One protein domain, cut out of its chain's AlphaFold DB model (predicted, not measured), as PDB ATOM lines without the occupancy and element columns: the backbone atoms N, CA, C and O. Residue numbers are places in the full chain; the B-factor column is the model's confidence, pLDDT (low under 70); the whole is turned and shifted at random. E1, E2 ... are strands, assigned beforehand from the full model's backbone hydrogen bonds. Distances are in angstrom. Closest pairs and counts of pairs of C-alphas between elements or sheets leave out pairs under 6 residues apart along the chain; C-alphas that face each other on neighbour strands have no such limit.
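What this domain is: This is residues 108 to 217 of the 264 residues of an uncharacterized protein of Phycisphaerae bacterium (UniProt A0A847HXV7). Two twisted sheets stand partly face to face and make a small, flattened, imperfectly closed barrel: E1, E2 and E3 form one wall, and E4, E5, E6, E7 and E10 curve round the other side. E4 comes close to E1 at one seam and E10 to E3 at the other, while E9 and E8 extend the first sheet past the end of E3. The printed part has 110 residues with ten named strands, E1 to E10 in order, and no named helix: the class is all strand. One sheet runs E1, E2, E3, E9, E8, antiparallel; the other runs E4, E5, E6, E7, E10, mixed. The whole is compact, with a radius of gyration of the C-alphas of 13.5 A and spans of 39 by 35 by 23 A.

Where its parts are: Find C-alpha 114 at (20.934, -3.729, 9.098), where E1 begins; it ends at 117. E2 is residues 121 to 125, and E3, residues 129 to 136, covers 20.4 A. E4 is residues 142 to 148, 18.5 A, and E5 is residues 151 to 158, 21.3 A, with a bend of 51 degrees at residue 154. The longest strand, E6, runs 23.8 A from C-alpha 166 at (39.500, -0.278, -5.729) to 174. Then come E7, residues 179 to 182, E8, 185 to 187, E9, 195 to 198, and E10, 206 to 208, ending at (40.156, -12.401, 11.386).

How they stand to each other: Begin with E1, E2 and E3, a meander, each strand the antiparallel neighbour of the one before; look for N 116 and O 123 at 2.9 A, and N 122 and O 133 at 2.8 A. E3 and E9 meet only at a point, with C-alphas 135 and 198 facing each other at 4.5 A. E8 and E9 are a hairpin, with N 196 and O 186 at 3.0 A. E4, E5, E6 and E7 are a second meander: N 144 and O 155 are 2.9 A apart, N 156 and O 169 2.9 A, N 174 and O 179 2.8 A. E10 is parallel to E7, with N 207 and O 180 at 2.8 A. Between the sheets, the closest C-alphas of E1 and E4 are those of Ile 117 and Cys 144, 6.6 A, and of E3 and E10 those of Leu 133 and Leu 206, 6.5 A. E1 and E6 are apart.

The domain as a whole: The two C-alphas farthest apart, those of Gly 127 and Asp 190, are 40.3 A from each other. The printed part has no cut, and no link is long. Confidence is under 70 at residues 138, 159 to 164, 191 and 213 to 217 of this model.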
ATOM      1  N   ASP A 108      16.271  -8.868   4.443       91.38
ATOM      2  CA  ASP A 108      16.005  -9.923   5.412       91.38
ATOM      3  C   ASP A 108      17.055  -9.829   6.526       91.38
ATOM      4  O   ASP A 108      18.223 -10.173   6.323       91.38
ATOM      5  N   ALA A 109      16.629  -9.305   7.678       91.25
ATOM      6  CA  ALA A 109      17.487  -9.052   8.830       91.25
ATOM      7  C   ALA A 109      17.981 -10.337   9.521       91.25
ATOM      8  O   ALA A 109      18.965 -10.286  10.257       91.25
ATOM      9  N   GLU A 110      17.327 -11.481   9.285       88.38
ATOM     10  CA  GLU A 110      17.758 -12.778   9.826       88.38
ATOM     11  C   GLU A 110      18.951 -13.342   9.044       88.38
ATOM     12  O   GLU A 110      19.792 -14.048   9.600       88.38
ATOM     13  N   VAL A 111      19.046 -13.005   7.755       90.38
ATOM     14  CA  VAL A 111      20.136 -13.441   6.872       90.38
ATOM     15  C   VAL A 111      21.299 -12.454   6.891       90.38
ATOM     16  O   VAL A 111      22.459 -12.866   6.890       90.38
ATOM     17  N   PHE A 112      21.012 -11.153   6.907       94.50
ATOM     18  CA  PHE A 112      22.027 -10.104   6.916       94.50
ATOM     19  C   PHE A 112      21.556  -8.916   7.760       94.50
ATOM     20  O   PHE A 112      20.444  -8.442   7.548       94.50
ATOM     21  N   PRO A 113      22.366  -8.389   8.691       96.38
ATOM     22  CA  PRO A 113      21.919  -7.350   9.610       96.38
ATOM     23  C   PRO A 113      21.702  -6.017   8.888       96.38
ATOM     24  O   PRO A 113      22.316  -5.731   7.858       96.38
ATOM     25  N   HIS A 114      20.876  -5.143   9.467       97.38
ATOM     26  CA  HIS A 114      20.934  -3.729   9.098       97.38
ATOM     27  C   HIS A 114      22.288  -3.159   9.538       97.38
ATOM     28  O   HIS A 114      22.770  -3.462  10.635       97.38
ATOM     29  N   LEU A 115      22.897  -2.336   8.688       97.88
ATOM     30  CA  LEU A 115      24.238  -1.803   8.921       97.88
ATOM     31  C   LEU A 115      24.232  -0.289   8.911       97.88
ATOM     32  O   LEU A 115      23.673   0.311   8.001       97.88
ATOM     33  N   LEU A 116      24.929   0.321   9.862       98.12
ATOM     34  CA  LEU A 116      25.352   1.708   9.736       98.12
ATOM     35  C   LEU A 116      26.822   1.713   9.334       98.12
ATOM     36  O   LEU A 116      27.639   1.065   9.979       98.12
ATOM     37  N   ILE A 117      27.151   2.399   8.246       97.44
ATOM     38  CA  ILE A 117      28.492   2.411   7.667       97.44
ATOM     39  C   ILE A 117      28.921   3.856   7.469       97.44
ATOM     40  O   ILE A 117      28.273   4.618   6.750       97.44
ATOM     41  N   SER A 118      30.026   4.219   8.106       95.62
ATOM     42  CA  SER A 118      30.843   5.372   7.751       95.62
ATOM     43  C   SER A 118      32.122   4.871   7.065       95.62
ATOM     44  O   SER A 118      32.398   3.668   7.064       95.62
ATOM     45  N   PRO A 119      32.966   5.756   6.511       93.88
ATOM     46  CA  PRO A 119      34.263   5.334   5.998       93.88
ATOM     47  C   PRO A 119      35.118   4.609   7.045       93.88
ATOM     48  O   PRO A 119      35.870   3.714   6.681       93.88
ATOM     49  N   ARG A 120      35.000   4.962   8.330       94.38
ATOM     50  CA  ARG A 120      35.882   4.456   9.393       94.38
ATOM     51  C   ARG A 120      35.289   3.334  10.225       94.38
ATOM     52  O   ARG A 120      36.049   2.545  10.788       94.38
ATOM     53  N   HIS A 121      33.969   3.269  10.301       97.38
ATOM     54  CA  HIS A 121      33.268   2.397  11.222       97.38
ATOM     55  C   HIS A 121      32.109   1.687  10.532       97.38
ATOM     56  O   HIS A 121      31.403   2.235   9.684       97.38
ATOM     57  N   VAL A 122      31.899   0.450  10.955       98.31
ATOM     58  CA  VAL A 122      30.711  -0.337  10.663       98.31
ATOM     59  C   VAL A 122      30.072  -0.685  11.988       98.31
ATOM     60  O   VAL A 122      30.723  -1.252  12.868       98.31
ATOM     61  N   TRP A 123      28.785  -0.396  12.100       98.50
ATOM     62  CA  TRP A 123      27.938  -0.854  13.185       98.50
ATOM     63  C   TRP A 123      26.869  -1.797  12.649       98.50
ATOM     64  O   TRP A 123      26.360  -1.620  11.541       98.50
ATOM     65  N   VAL A 124      26.511  -2.784  13.463       97.94
ATOM     66  CA  VAL A 124      25.401  -3.708  13.206       97.94
ATOM     67  C   VAL A 124      24.222  -3.339  14.093       97.94
ATOM     68  O   VAL A 124      24.409  -2.932  15.240       97.94
ATOM     69  N   PHE A 125      23.007  -3.501  13.580       96.56
ATOM     70  CA  PHE A 125      21.800  -3.461  14.399       96.56
ATOM     71  C   PHE A 125      21.309  -4.885  14.675       96.56
ATOM     72  O   PHE A 125      20.869  -5.581  13.762       96.56
ATOM     73  N   LEU A 126      21.365  -5.301  15.942       91.94
ATOM     74  CA  LEU A 126      20.883  -6.598  16.438       91.94
ATOM     75  C   LEU A 126      19.947  -6.373  17.635       91.94
ATOM     76  O   LEU A 126      20.230  -6.768  18.762       91.94
ATOM     77  N   GLY A 127      18.872  -5.614  17.416       89.56
ATOM     78  CA  GLY A 127      17.998  -5.096  18.480       89.56
ATOM     79  C   GLY A 127      18.545  -3.832  19.154       89.56
ATOM     80  O   GLY A 127      17.772  -3.001  19.617       89.56
ATOM     81  N   SER A 128      19.863  -3.636  19.129       91.50
ATOM     82  CA  SER A 128      20.525  -2.365  19.421       91.50
ATOM     83  C   SER A 128      21.704  -2.152  18.468       91.50
ATOM     84  O   SER A 128      22.144  -3.097  17.808       91.50
ATOM     85  N   VAL A 129      22.192  -0.913  18.366       95.00
ATOM     86  CA  VAL A 129      23.380  -0.603  17.559       95.00
ATOM     87  C   VAL A 129      24.651  -0.928  18.324       95.00
ATOM     88  O   VAL A 129      24.903  -0.371  19.397       95.00
ATOM     89  N   GLU A 130      25.466  -1.786  17.718       95.81
ATOM     90  CA  GLU A 130      26.722  -2.282  18.264       95.81
ATOM     91  C   GLU A 130      27.881  -2.051  17.284       95.81
ATOM     92  O   GLU A 130      27.702  -2.210  16.072       95.81
ATOM     93  N   PRO A 131      29.085  -1.695  17.773       96.75
ATOM     94  CA  PRO A 131      30.266  -1.591  16.921       96.75
ATOM     95  C   PRO A 131      30.629  -2.961  16.341       96.75
ATOM     96  O   PRO A 131      30.611  -3.965  17.053       96.75
ATOM     97  N   ALA A 132      30.982  -3.004  15.058       98.00
ATOM     98  CA  ALA A 132      31.349  -4.235  14.368       98.00
ATOM     99  C   ALA A 132      32.786  -4.212  13.846       98.00
ATOM    100  O   ALA A 132      33.568  -5.085  14.224       98.00
ATOM    101  N   LEU A 133      33.128  -3.221  13.017       98.19
ATOM    102  CA  LEU A 133      34.448  -3.065  12.395       98.19
ATOM    103  C   LEU A 133      34.905  -1.610  12.509       98.19
ATOM    104  O   LEU A 133      34.126  -0.704  12.229       98.19
ATOM    105  N   THR A 134      36.172  -1.396  12.859       97.12
ATOM    106  CA  THR A 134      36.764  -0.063  13.035       97.12
ATOM    107  C   THR A 134      38.145  -0.011  12.392       97.12
ATOM    108  O   THR A 134      39.001  -0.833  12.715       97.12
ATOM    109  N   LEU A 135      38.397   0.955  11.502       94.56
ATOM    110  CA  LEU A 135      39.724   1.161  10.908       94.56
ATOM    111  C   LEU A 135      40.687   1.836  11.891       94.56
ATOM    112  O   LEU A 135      40.406   2.914  12.427       94.56
ATOM    113  N   ALA A 136      41.872   1.246  12.040       90.88
ATOM    114  CA  ALA A 136      43.015   1.854  12.699       90.88
ATOM    115  C   ALA A 136      43.820   2.702  11.696       90.88
ATOM    116  O   ALA A 136      44.100   2.283  10.575       90.88
ATOM    117  N   GLY A 137      44.237   3.902  12.108       78.62
ATOM    118  CA  GLY A 137      45.156   4.735  11.319       78.62
ATOM    119  C   GLY A 137      44.488   5.715  10.337       78.62
ATOM    120  O   GLY A 137      43.317   6.052  10.515       78.62
ATOM    121  N   PRO A 138      45.243   6.275   9.372       69.69
ATOM    122  CA  PRO A 138      44.795   7.386   8.526       69.69
ATOM    123  C   PRO A 138      43.752   6.981   7.470       69.69
ATOM    124  O   PRO A 138      43.657   5.815   7.097       69.69
ATOM    125  N   ASP A 139      43.014   7.968   6.949       73.50
ATOM    126  CA  ASP A 139      41.923   7.803   5.969       73.50
ATOM    127  C   ASP A 139      42.435   7.505   4.543       73.50
ATOM    128  O   ASP A 139      42.252   8.283   3.609       73.50
ATOM    129  N   VAL A 140      43.131   6.380   4.368       80.75
ATOM    130  CA  VAL A 140      43.623   5.896   3.059       80.75
ATOM    131  C   VAL A 140      42.699   4.855   2.419       80.75
ATOM    132  O   VAL A 140      42.815   4.546   1.228       80.75
ATOM    133  N   ALA A 141      41.779   4.315   3.210       88.44
ATOM    134  CA  ALA A 141      40.745   3.383   2.803       88.44
ATOM    135  C   ALA A 141      39.470   3.661   3.607       88.44
ATOM    136  O   ALA A 141      39.533   4.267   4.677       88.44
ATOM    137  N   GLY A 142      38.326   3.218   3.095       92.06
ATOM    138  CA  GLY A 142      37.052   3.365   3.782       92.06
ATOM    139  C   GLY A 142      36.098   2.211   3.519       92.06
ATOM    140  O   GLY A 142      36.187   1.535   2.489       92.06
ATOM    141  N   PHE A 143      35.197   1.969   4.465       95.31
ATOM    142  CA  PHE A 143      34.167   0.953   4.322       95.31
ATOM    143  C   PHE A 143      33.029   1.411   3.411       95.31
ATOM    144  O   PHE A 143      32.628   2.575   3.392       95.31
ATOM    145  N   CYS A 144      32.475   0.463   2.665       93.62
ATOM    146  CA  CYS A 144      31.211   0.614   1.961       93.62
ATOM    147  C   CYS A 144      30.507  -0.740   1.852       93.62
ATOM    148  O   CYS A 144      31.140  -1.792   1.947       93.62
ATOM    149  N   LEU A 145      29.194  -0.721   1.630       93.75
ATOM    150  CA  LEU A 145      28.454  -1.932   1.294       93.75
ATOM    151  C   LEU A 145      28.563  -2.221  -0.206       93.75
ATOM    152  O   LEU A 145      28.379  -1.323  -1.033       93.75
ATOM    153  N   ARG A 146      28.819  -3.480  -0.554       92.56
ATOM    154  CA  ARG A 146      28.766  -3.996  -1.925       92.56
ATOM    155  C   ARG A 146      27.895  -5.244  -1.977       92.56
ATOM    156  O   ARG A 146      27.544  -5.807  -0.944       92.56
ATOM    157  N   GLU A 147      27.528  -5.655  -3.182       91.06
ATOM    158  CA  GLU A 147      26.720  -6.848  -3.426       91.06
ATOM    159  C   GLU A 147      27.373  -7.675  -4.536       91.06
ATOM    160  O   GLU A 147      27.743  -7.138  -5.582       91.06
ATOM    161  N   GLU A 148      27.511  -8.981  -4.319       89.19
ATOM    162  CA  GLU A 148      27.959  -9.929  -5.337       89.19
ATOM    163  C   GLU A 148      27.016 -11.131  -5.359       89.19
ATOM    164  O   GLU A 148      26.730 -11.741  -4.332       89.19
ATOM    165  N   GLY A 149      26.482 -11.460  -6.539       86.25
ATOM    166  CA  GLY A 149      25.567 -12.594  -6.693       86.25
ATOM    167  C   GLY A 149      24.278 -12.496  -5.864       86.25
ATOM    168  O   GLY A 149      23.689 -13.529  -5.564       86.25
ATOM    169  N   GLY A 150      23.844 -11.287  -5.488       85.75
ATOM    170  CA  GLY A 150      22.680 -11.067  -4.622       85.75
ATOM    171  C   GLY A 150      22.991 -11.058  -3.123       85.75
ATOM    172  O   GLY A 150      22.079 -10.859  -2.323       85.75
ATOM    173  N   PHE A 151      24.253 -11.271  -2.735       87.56
ATOM    174  CA  PHE A 151      24.674 -11.317  -1.340       87.56
ATOM    175  C   PHE A 151      25.432 -10.040  -0.962       87.56
ATOM    176  O   PHE A 151      26.462  -9.735  -1.576       87.56
ATOM    177  N   PRO A 152      24.937  -9.275   0.028       93.56
ATOM    178  CA  PRO A 152      25.626  -8.092   0.510       93.56
ATOM    179  C   PRO A 152      26.864  -8.468   1.334       93.56
ATOM    180  O   PRO A 152      26.872  -9.453   2.072       93.56
ATOM    181  N   TYR A 153      27.907  -7.652   1.231       95.81
ATOM    182  CA  TYR A 153      29.115  -7.753   2.042       95.81
ATOM    183  C   TYR A 153      29.712  -6.370   2.290       95.81
ATOM    184  O   TYR A 153      29.526  -5.436   1.504       95.81
ATOM    185  N   VAL A 154      30.455  -6.232   3.386       97.38
ATOM    186  CA  VAL A 154      31.203  -5.005   3.659       97.38
ATOM    187  C   VAL A 154      32.528  -5.079   2.911       97.38
ATOM    188  O   VAL A 154      33.299  -6.026   3.060       97.38
ATOM    189  N   ALA A 155      32.804  -4.071   2.097       95.50
ATOM    190  CA  ALA A 155      34.055  -3.918   1.378       95.50
ATOM    191  C   ALA A 155      34.889  -2.812   2.018       95.50
ATOM    192  O   ALA A 155      34.367  -1.747   2.349       95.50
ATOM    193  N   LEU A 156      36.195  -3.038   2.124       93.94
ATOM    194  CA  LEU A 156      37.152  -1.956   2.307       93.94
ATOM    195  C   LEU A 156      37.646  -1.537   0.932       93.94
ATOM    196  O   LEU A 156      38.112  -2.372   0.149       93.94
ATOM    197  N   VAL A 157      37.535  -0.249   0.636       91.44
ATOM    198  CA  VAL A 157      37.931   0.310  -0.653       91.44
ATOM    199  C   VAL A 157      38.941   1.430  -0.474       91.44
ATOM    200  O   VAL A 157      38.901   2.167   0.506       91.44
ATOM    201  N   THR A 158      39.831   1.582  -1.444       88.25
ATOM    202  CA  THR A 158      40.724   2.733  -1.566       88.25
ATOM    203  C   THR A 158      40.440   3.469  -2.870       88.25
ATOM    204  O   THR A 158      39.988   2.879  -3.851       88.25
ATOM    205  N   GLY A 159      40.675   4.774  -2.887       68.88
ATOM    206  CA  GLY A 159      40.561   5.589  -4.084       68.88
ATOM    207  C   GLY A 159      41.351   6.875  -3.917       68.88
ATOM    208  O   GLY A 159      41.194   7.584  -2.924       68.88
ATOM    209  N   ALA A 160      42.192   7.198  -4.897       49.75
ATOM    210  CA  ALA A 160      42.648   8.569  -5.068       49.75
ATOM    211  C   ALA A 160      41.455   9.414  -5.547       49.75
ATOM    212  O   ALA A 160      40.655   8.948  -6.361       49.75
ATOM    213  N   ILE A 161      41.332  10.646  -5.043       42.59
ATOM    214  CA  ILE A 161      40.294  11.610  -5.445       42.59
ATOM    215  C   ILE A 161      40.184  11.624  -6.983       42.59
ATOM    216  O   ILE A 161      41.109  12.067  -7.660       42.59
ATOM    217  N   GLY A 162      39.068  11.129  -7.534       42.53
ATOM    218  CA  GLY A 162      38.793  11.117  -8.979       42.53
ATOM    219  C   GLY A 162      38.975   9.785  -9.728       42.53
ATOM    220  O   GLY A 162      38.758   9.770 -10.938       42.53
ATOM    221  N   HIS A 163      39.320   8.680  -9.057       50.28
ATOM    222  CA  HIS A 163      39.414   7.338  -9.663       50.28
ATOM    223  C   HIS A 163      38.380   6.346  -9.101       50.28
ATOM    224  O   HIS A 163      37.803   6.574  -8.038       50.28
ATOM    225  N   GLU A 164      38.133   5.249  -9.831       63.38
ATOM    226  CA  GLU A 164      37.289   4.138  -9.368       63.38
ATOM    227  C   GLU A 164      37.799   3.591  -8.029       63.38
ATOM    228  O   GLU A 164      38.993   3.351  -7.852       63.38
ATOM    229  N   PHE A 165      36.878   3.380  -7.088       79.44
ATOM    230  CA  PHE A 165      37.186   2.778  -5.796       79.44
ATOM    231  C   PHE A 165      37.625   1.320  -5.976       79.44
ATOM    232  O   PHE A 165      36.818   0.451  -6.330       79.44
ATOM    233  N   VAL A 166      38.896   1.053  -5.687       85.69
ATOM    234  CA  VAL A 166      39.500  -0.278  -5.729       85.69
ATOM    235  C   VAL A 166      39.181  -1.002  -4.433       85.69
ATOM    236  O   VAL A 166      39.427  -0.492  -3.344       85.69
ATOM    237  N   GLU A 167      38.632  -2.203  -4.549       90.88
ATOM    238  CA  GLU A 167      38.402  -3.078  -3.404       90.88
ATOM    239  C   GLU A 167      39.710  -3.711  -2.944       90.88
ATOM    240  O   GLU A 167      40.443  -4.277  -3.754       90.88
ATOM    241  N   VAL A 168      39.993  -3.613  -1.647       90.75
ATOM    242  CA  VAL A 168      41.238  -4.118  -1.050       90.75
ATOM    243  C   VAL A 168      40.993  -5.207  -0.013       90.75
ATOM    244  O   VAL A 168      41.874  -6.025   0.225       90.75
ATOM    245  N   ALA A 169      39.798  -5.257   0.577       93.56
ATOM    246  CA  ALA A 169      39.388  -6.342   1.457       93.56
ATOM    247  C   ALA A 169      37.873  -6.549   1.430       93.56
ATOM    248  O   ALA A 169      37.102  -5.627   1.146       93.56
ATOM    249  N   ARG A 170      37.462  -7.770   1.776       95.44
ATOM    250  CA  ARG A 170      36.065  -8.184   1.911       95.44
ATOM    251  C   ARG A 170      35.810  -8.693   3.320       95.44
ATOM    252  O   ARG A 170      36.638  -9.422   3.863       95.44
ATOM    253  N   TYR A 171      34.647  -8.344   3.851       97.56
ATOM    254  CA  TYR A 171      34.139  -8.787   5.137       97.56
ATOM    255  C   TYR A 171      32.770  -9.425   4.916       97.56
ATOM    256  O   TYR A 171      31.785  -8.739   4.622       97.56
ATOM    257  N   LEU A 172      32.730 -10.752   5.001       96.88
ATOM    258  CA  LEU A 172      31.529 -11.549   4.773       96.88
ATOM    259  C   LEU A 172      30.808 -11.763   6.096       96.88
ATOM    260  O   LEU A 172      31.441 -12.083   7.095       96.88
ATOM    261  N   TRP A 173      29.496 -11.568   6.119       97.12
ATOM    262  CA  TRP A 173      28.706 -11.823   7.317       97.12
ATOM    263  C   TRP A 173      28.499 -13.327   7.515       97.12
ATOM    264  O   TRP A 173      28.062 -14.008   6.590       97.12
ATOM    265  N   GLU A 174      28.770 -13.819   8.722       95.50
ATOM    266  CA  GLU A 174      28.485 -15.184   9.160       95.50
ATOM    267  C   GLU A 174      27.277 -15.184  10.112       95.50
ATOM    268  O   GLU A 174      27.426 -14.852  11.296       95.50
ATOM    269  N   PRO A 175      26.071 -15.571   9.642       92.06
ATOM    270  CA  PRO A 175      24.835 -15.448  10.418       92.06
ATOM    271  C   PRO A 175      24.834 -16.216  11.742       92.06
ATOM    272  O   PRO A 175      24.200 -15.787  12.700       92.06
ATOM    273  N   TYR A 176      25.553 -17.339  11.817       91.62
ATOM    274  CA  TYR A 176      25.600 -18.178  13.019       91.62
ATOM    275  C   TYR A 176      26.530 -17.633  14.105       91.62
ATOM    276  O   TYR A 176      26.301 -17.883  15.286       91.62
ATOM    277  N   GLU A 177      27.557 -16.883  13.710       93.62
ATOM    278  CA  GLU A 177      28.522 -16.271  14.631       93.62
ATOM    279  C   GLU A 177      28.139 -14.824  14.976       93.62
ATOM    280  O   GLU A 177      28.711 -14.220  15.885       93.62
ATOM    281  N   PHE A 178      27.171 -14.252  14.250       95.31
ATOM    282  CA  PHE A 178      26.826 -12.833  14.302       95.31
ATOM    283  C   PHE A 178      28.073 -11.946  14.170       95.31
ATOM    284  O   PHE A 178      28.270 -11.008  14.952       95.31
ATOM    285  N   ALA A 179      28.938 -12.284  13.214       97.19
ATOM    286  CA  ALA A 179      30.238 -11.662  13.013       97.19
ATOM    287  C   ALA A 179      30.617 -11.610  11.527       97.19
ATOM    288  O   ALA A 179      30.070 -12.331  10.699       97.19
ATOM    289  N   PHE A 180      31.580 -10.761  11.193       97.81
ATOM    290  CA  PHE A 180      32.196 -10.669   9.881       97.81
ATOM    291  C   PHE A 180      33.491 -11.477   9.816       97.81
ATOM    292  O   PHE A 180      34.340 -11.355  10.696       97.81
ATOM    293  N   THR A 181      33.695 -12.222   8.734       96.94
ATOM    294  CA  THR A 181      34.968 -12.865   8.395       96.94
ATOM    295  C   THR A 181      35.717 -12.036   7.357       96.94
ATOM    296  O   THR A 181      35.172 -11.676   6.315       96.94
ATOM    297  N   GLY A 182      36.974 -11.702   7.639       96.00
ATOM    298  CA  GLY A 182      37.799 -10.884   6.747       96.00
ATOM    299  C   GLY A 182      39.162 -10.539   7.348       96.00
ATOM    300  O   GLY A 182      39.413 -10.847   8.518       96.00
ATOM    301  N   PRO A 183      40.073  -9.931   6.574       94.38
ATOM    302  CA  PRO A 183      41.427  -9.657   7.035       94.38
ATOM    303  C   PRO A 183      41.424  -8.553   8.094       94.38
ATOM    304  O   PRO A 183      40.781  -7.523   7.932       94.38
ATOM    305  N   ALA A 184      42.185  -8.734   9.173       93.19
ATOM    306  CA  ALA A 184      42.365  -7.678  10.171       93.19
ATOM    307  C   ALA A 184      43.360  -6.601   9.717       93.19
ATOM    308  O   ALA A 184      43.265  -5.456  10.142       93.19
ATOM    309  N   LYS A 185      44.337  -6.971   8.887       91.88
ATOM    310  CA  LYS A 185      45.337  -6.068   8.318       91.88
ATOM    311  C   LYS A 185      45.909  -6.681   7.041       91.88
ATOM    312  O   LYS A 185      46.080  -7.900   6.961       91.88
ATOM    313  N   ASP A 186      46.211  -5.845   6.057       89.69
ATOM    314  CA  ASP A 186      46.862  -6.267   4.814       89.69
ATOM    315  C   ASP A 186      47.535  -5.080   4.106       89.69
ATOM    316  O   ASP A 186      47.358  -3.915   4.481       89.69
ATOM    317  N   ALA A 187      48.328  -5.375   3.079       88.00
ATOM    318  CA  ALA A 187      48.918  -4.380   2.198       88.00
ATOM    319  C   ALA A 187      47.862  -3.718   1.304       88.00
ATOM    320  O   ALA A 187      46.962  -4.366   0.774       88.00
ATOM    321  N   LEU A 188      48.011  -2.410   1.096       86.56
ATOM    322  CA  LEU A 188      47.232  -1.668   0.110       86.56
ATOM    323  C   LEU A 188      47.932  -1.720  -1.256       86.56
ATOM    324  O   LEU A 188      49.167  -1.681  -1.311       86.56
ATOM    325  N   PRO A 189      47.174  -1.773  -2.365       81.62
ATOM    326  CA  PRO A 189      47.742  -1.655  -3.700       81.62
ATOM    327  C   PRO A 189      48.372  -0.270  -3.899       81.62
ATOM    328  O   PRO A 189      47.936   0.722  -3.312       81.62
ATOM    329  N   ASP A 190      49.407  -0.202  -4.735       77.44
ATOM    330  CA  ASP A 190      50.058   1.052  -5.124       77.44
ATOM    331  C   ASP A 190      49.406   1.619  -6.401       77.44
ATOM    332  O   ASP A 190      49.356   0.894  -7.404       77.44
ATOM    333  N   PRO A 191      48.923   2.881  -6.419       69.31
ATOM    334  CA  PRO A 191      48.772   3.828  -5.299       69.31
ATOM    335  C   PRO A 191      47.457   3.619  -4.503       69.31
ATOM    336  O   PRO A 191      46.470   3.174  -5.089       69.31
ATOM    337  N   PRO A 192      47.379   3.983  -3.199       74.19
ATOM    338  CA  PRO A 192      48.336   4.799  -2.441       74.19
ATOM    339  C   PRO A 192      49.534   4.027  -1.861       74.19
ATOM    340  O   PRO A 192      50.476   4.651  -1.376       74.19
ATOM    341  N   GLY A 193      49.507   2.693  -1.896       78.12
ATOM    342  CA  GLY A 193      50.470   1.849  -1.197       78.12
ATOM    343  C   GLY A 193      50.303   1.900   0.328       78.12
ATOM    344  O   GLY A 193      49.413   2.555   0.869       78.12
ATOM    345  N   GLY A 194      51.165   1.178   1.046       86.75
ATOM    346  CA  GLY A 194      51.103   1.071   2.507       86.75
ATOM    347  C   GLY A 194      50.296  -0.138   2.982       86.75
ATOM    348  O   GLY A 194      50.331  -1.195   2.355       86.75
ATOM    349  N   LYS A 195      49.623  -0.003   4.127       88.88
ATOM    350  CA  LYS A 195      48.817  -1.058   4.755       88.88
ATOM    351  C   LYS A 195      47.560  -0.461   5.378       88.88
ATOM    352  O   LYS A 195      47.576   0.705   5.768       88.88
ATOM    353  N   PHE A 196      46.519  -1.272   5.510       91.06
ATOM    354  CA  PHE A 196      45.409  -0.990   6.416       91.06
ATOM    355  C   PHE A 196      45.480  -1.921   7.627       91.06
ATOM    356  O   PHE A 196      46.058  -3.007   7.555       91.06
ATOM    357  N   GLU A 197      44.864  -1.503   8.726       93.88
ATOM    358  CA  GLU A 197      44.705  -2.301   9.939       93.88
ATOM    359  C   GLU A 197      43.353  -1.975  10.579       93.88
ATOM    360  O   GLU A 197      42.869  -0.847  10.480       93.88
ATOM    361  N   LEU A 198      42.729  -2.963  11.214       94.56
ATOM    362  CA  LEU A 198      41.535  -2.793  12.028       94.56
ATOM    363  C   LEU A 198      41.905  -2.663  13.503       94.56
ATOM    364  O   LEU A 198      42.747  -3.394  14.025       94.56
ATOM    365  N   ASP A 199      41.217  -1.767  14.198       95.31
ATOM    366  CA  ASP A 199      41.271  -1.664  15.649       95.31
ATOM    367  C   ASP A 199      40.490  -2.840  16.253       95.31
ATOM    368  O   ASP A 199      39.266  -2.796  16.384       95.31
ATOM    369  N   LEU A 200      41.195  -3.931  16.570       94.00
ATOM    370  CA  LEU A 200      40.594  -5.167  17.084       94.00
ATOM    371  C   LEU A 200      39.817  -4.975  18.400       94.00
ATOM    372  O   LEU A 200      38.726  -5.536  18.508       94.00
ATOM    373  N   PRO A 201      40.311  -4.220  19.406       94.50
ATOM    374  CA  PRO A 201      39.505  -3.842  20.568       94.50
ATOM    375  C   PRO A 201      38.147  -3.221  20.223       94.50
ATOM    376  O   PRO A 201      37.165  -3.534  20.891       94.50
ATOM    377  N   ASN A 202      38.093  -2.393  19.176       95.44
ATOM    378  CA  ASN A 202      36.877  -1.721  18.711       95.44
ATOM    379  C   ASN A 202      36.199  -2.428  17.521       95.44
ATOM    380  O   ASN A 202      35.285  -1.875  16.909       95.44
ATOM    381  N   SER A 203      36.613  -3.660  17.202       97.00
ATOM    382  CA  SER A 203      36.023  -4.501  16.151       97.00
ATOM    383  C   SER A 203      35.566  -5.851  16.722       97.00
ATOM    384  O   SER A 203      36.065  -6.903  16.311       97.00
ATOM    385  N   PRO A 204      34.647  -5.869  17.708       96.94
ATOM    386  CA  PRO A 204      34.297  -7.087  18.440       96.94
ATOM    387  C   PRO A 204      33.553  -8.118  17.582       96.94
ATOM    388  O   PRO A 204      33.465  -9.280  17.970       96.94
ATOM    389  N   ARG A 205      33.019  -7.706  16.424       97.00
ATOM    390  CA  ARG A 205      32.325  -8.578  15.471       97.00
ATOM    391  C   ARG A 205      33.228  -9.017  14.320       97.00
ATOM    392  O   ARG A 205      32.711  -9.454  13.304       97.00
ATOM    393  N   LEU A 206      34.550  -8.897  14.436       97.38
ATOM    394  CA  LEU A 206      35.485  -9.428  13.447       97.38
ATOM    395  C   LEU A 206      35.998 -10.812  13.863       97.38
ATOM    396  O   LEU A 206      36.546 -10.979  14.952       97.38
ATOM    397  N   ILE A 207      35.931 -11.763  12.937       95.75
ATOM    398  CA  ILE A 207      36.685 -13.016  12.947       95.75
ATOM    399  C   ILE A 207      37.804 -12.873  11.902       95.75
ATOM    400  O   ILE A 207      37.535 -12.964  10.699       95.75
ATOM    401  N   PRO A 208      39.059 -12.615  12.321       92.56
ATOM    402  CA  PRO A 208      40.156 -12.401  11.386       92.56
ATOM    403  C   PRO A 208      40.411 -13.632  10.504       92.56
ATOM    404  O   PRO A 208      40.721 -14.712  11.006       92.56
ATOM    405  N   MET A 209      40.321 -13.458   9.186       89.12
ATOM    406  CA  MET A 209      40.597 -14.483   8.177       89.12
ATOM    407  C   MET A 209      41.274 -13.866   6.948       89.12
ATOM    408  O   MET A 209      40.817 -12.857   6.424       89.12
ATOM    409  N   GLY A 210      42.337 -14.501   6.446       80.31
ATOM    410  CA  GLY A 210      43.122 -13.953   5.334       80.31
ATOM    411  C   GLY A 210      43.977 -12.740   5.733       80.31
ATOM    412  O   GLY A 210      43.980 -12.324   6.893       80.31
ATOM    413  N   GLY A 211      44.738 -12.205   4.774       79.56
ATOM    414  CA  GLY A 211      45.729 -11.153   5.027       79.56
ATOM    415  C   GLY A 211      46.798 -11.579   6.041       79.56
ATOM    416  O   GLY A 211      47.146 -12.760   6.144       79.56
ATOM    417  N   GLU A 212      47.314 -10.626   6.818       75.19
ATOM    418  CA  GLU A 212      48.158 -10.947   7.969       75.19
ATOM    419  C   GLU A 212      47.269 -11.200   9.200       75.19
ATOM    420  O   GLU A 212      46.690 -10.281   9.780       75.19
ATOM    421  N   ILE A 213      47.181 -12.457   9.633       66.12
ATOM    422  CA  ILE A 213      46.398 -12.831  10.816       66.12
ATOM    423  C   ILE A 213      47.108 -12.292  12.077       66.12
ATOM    424  O   ILE A 213      48.301 -12.555  12.249       66.12
ATOM    425  N   PRO A 214      46.423 -11.530  12.954       61.84
ATOM    426  CA  PRO A 214      46.993 -11.065  14.215       61.84
ATOM    427  C   PRO A 214      47.384 -12.242  15.112       61.84
ATOM    428  O   PRO A 214      46.681 -13.253  15.148       61.84
ATOM    429  N   ASP A 215      48.467 -12.096  15.877       69.00
ATOM    430  CA  ASP A 215      48.829 -13.109  16.866       69.00
ATOM    431  C   ASP A 215      47.682 -13.281  17.882       69.00
ATOM    432  O   ASP A 215      47.101 -12.285  18.339       69.00
ATOM    433  N   PRO A 216      47.324 -14.524  18.251       63.94
ATOM    434  CA  PRO A 216      46.253 -14.761  19.207       63.94
ATOM    435  C   PRO A 216      46.564 -14.069  20.538       63.94
ATOM    436  O   PRO A 216      47.691 -14.134  21.036       63.94
ATOM    437  N   LYS A 217      45.553 -13.425  21.143       62.41
ATOM    438  CA  LYS A 217      45.688 -12.870  22.499       62.41
ATOM    439  C   LYS A 217      46.174 -13.987  23.438       62.41
ATOM    440  O   LYS A 217      45.607 -15.083  23.391       62.41
TER     441      LYS A 217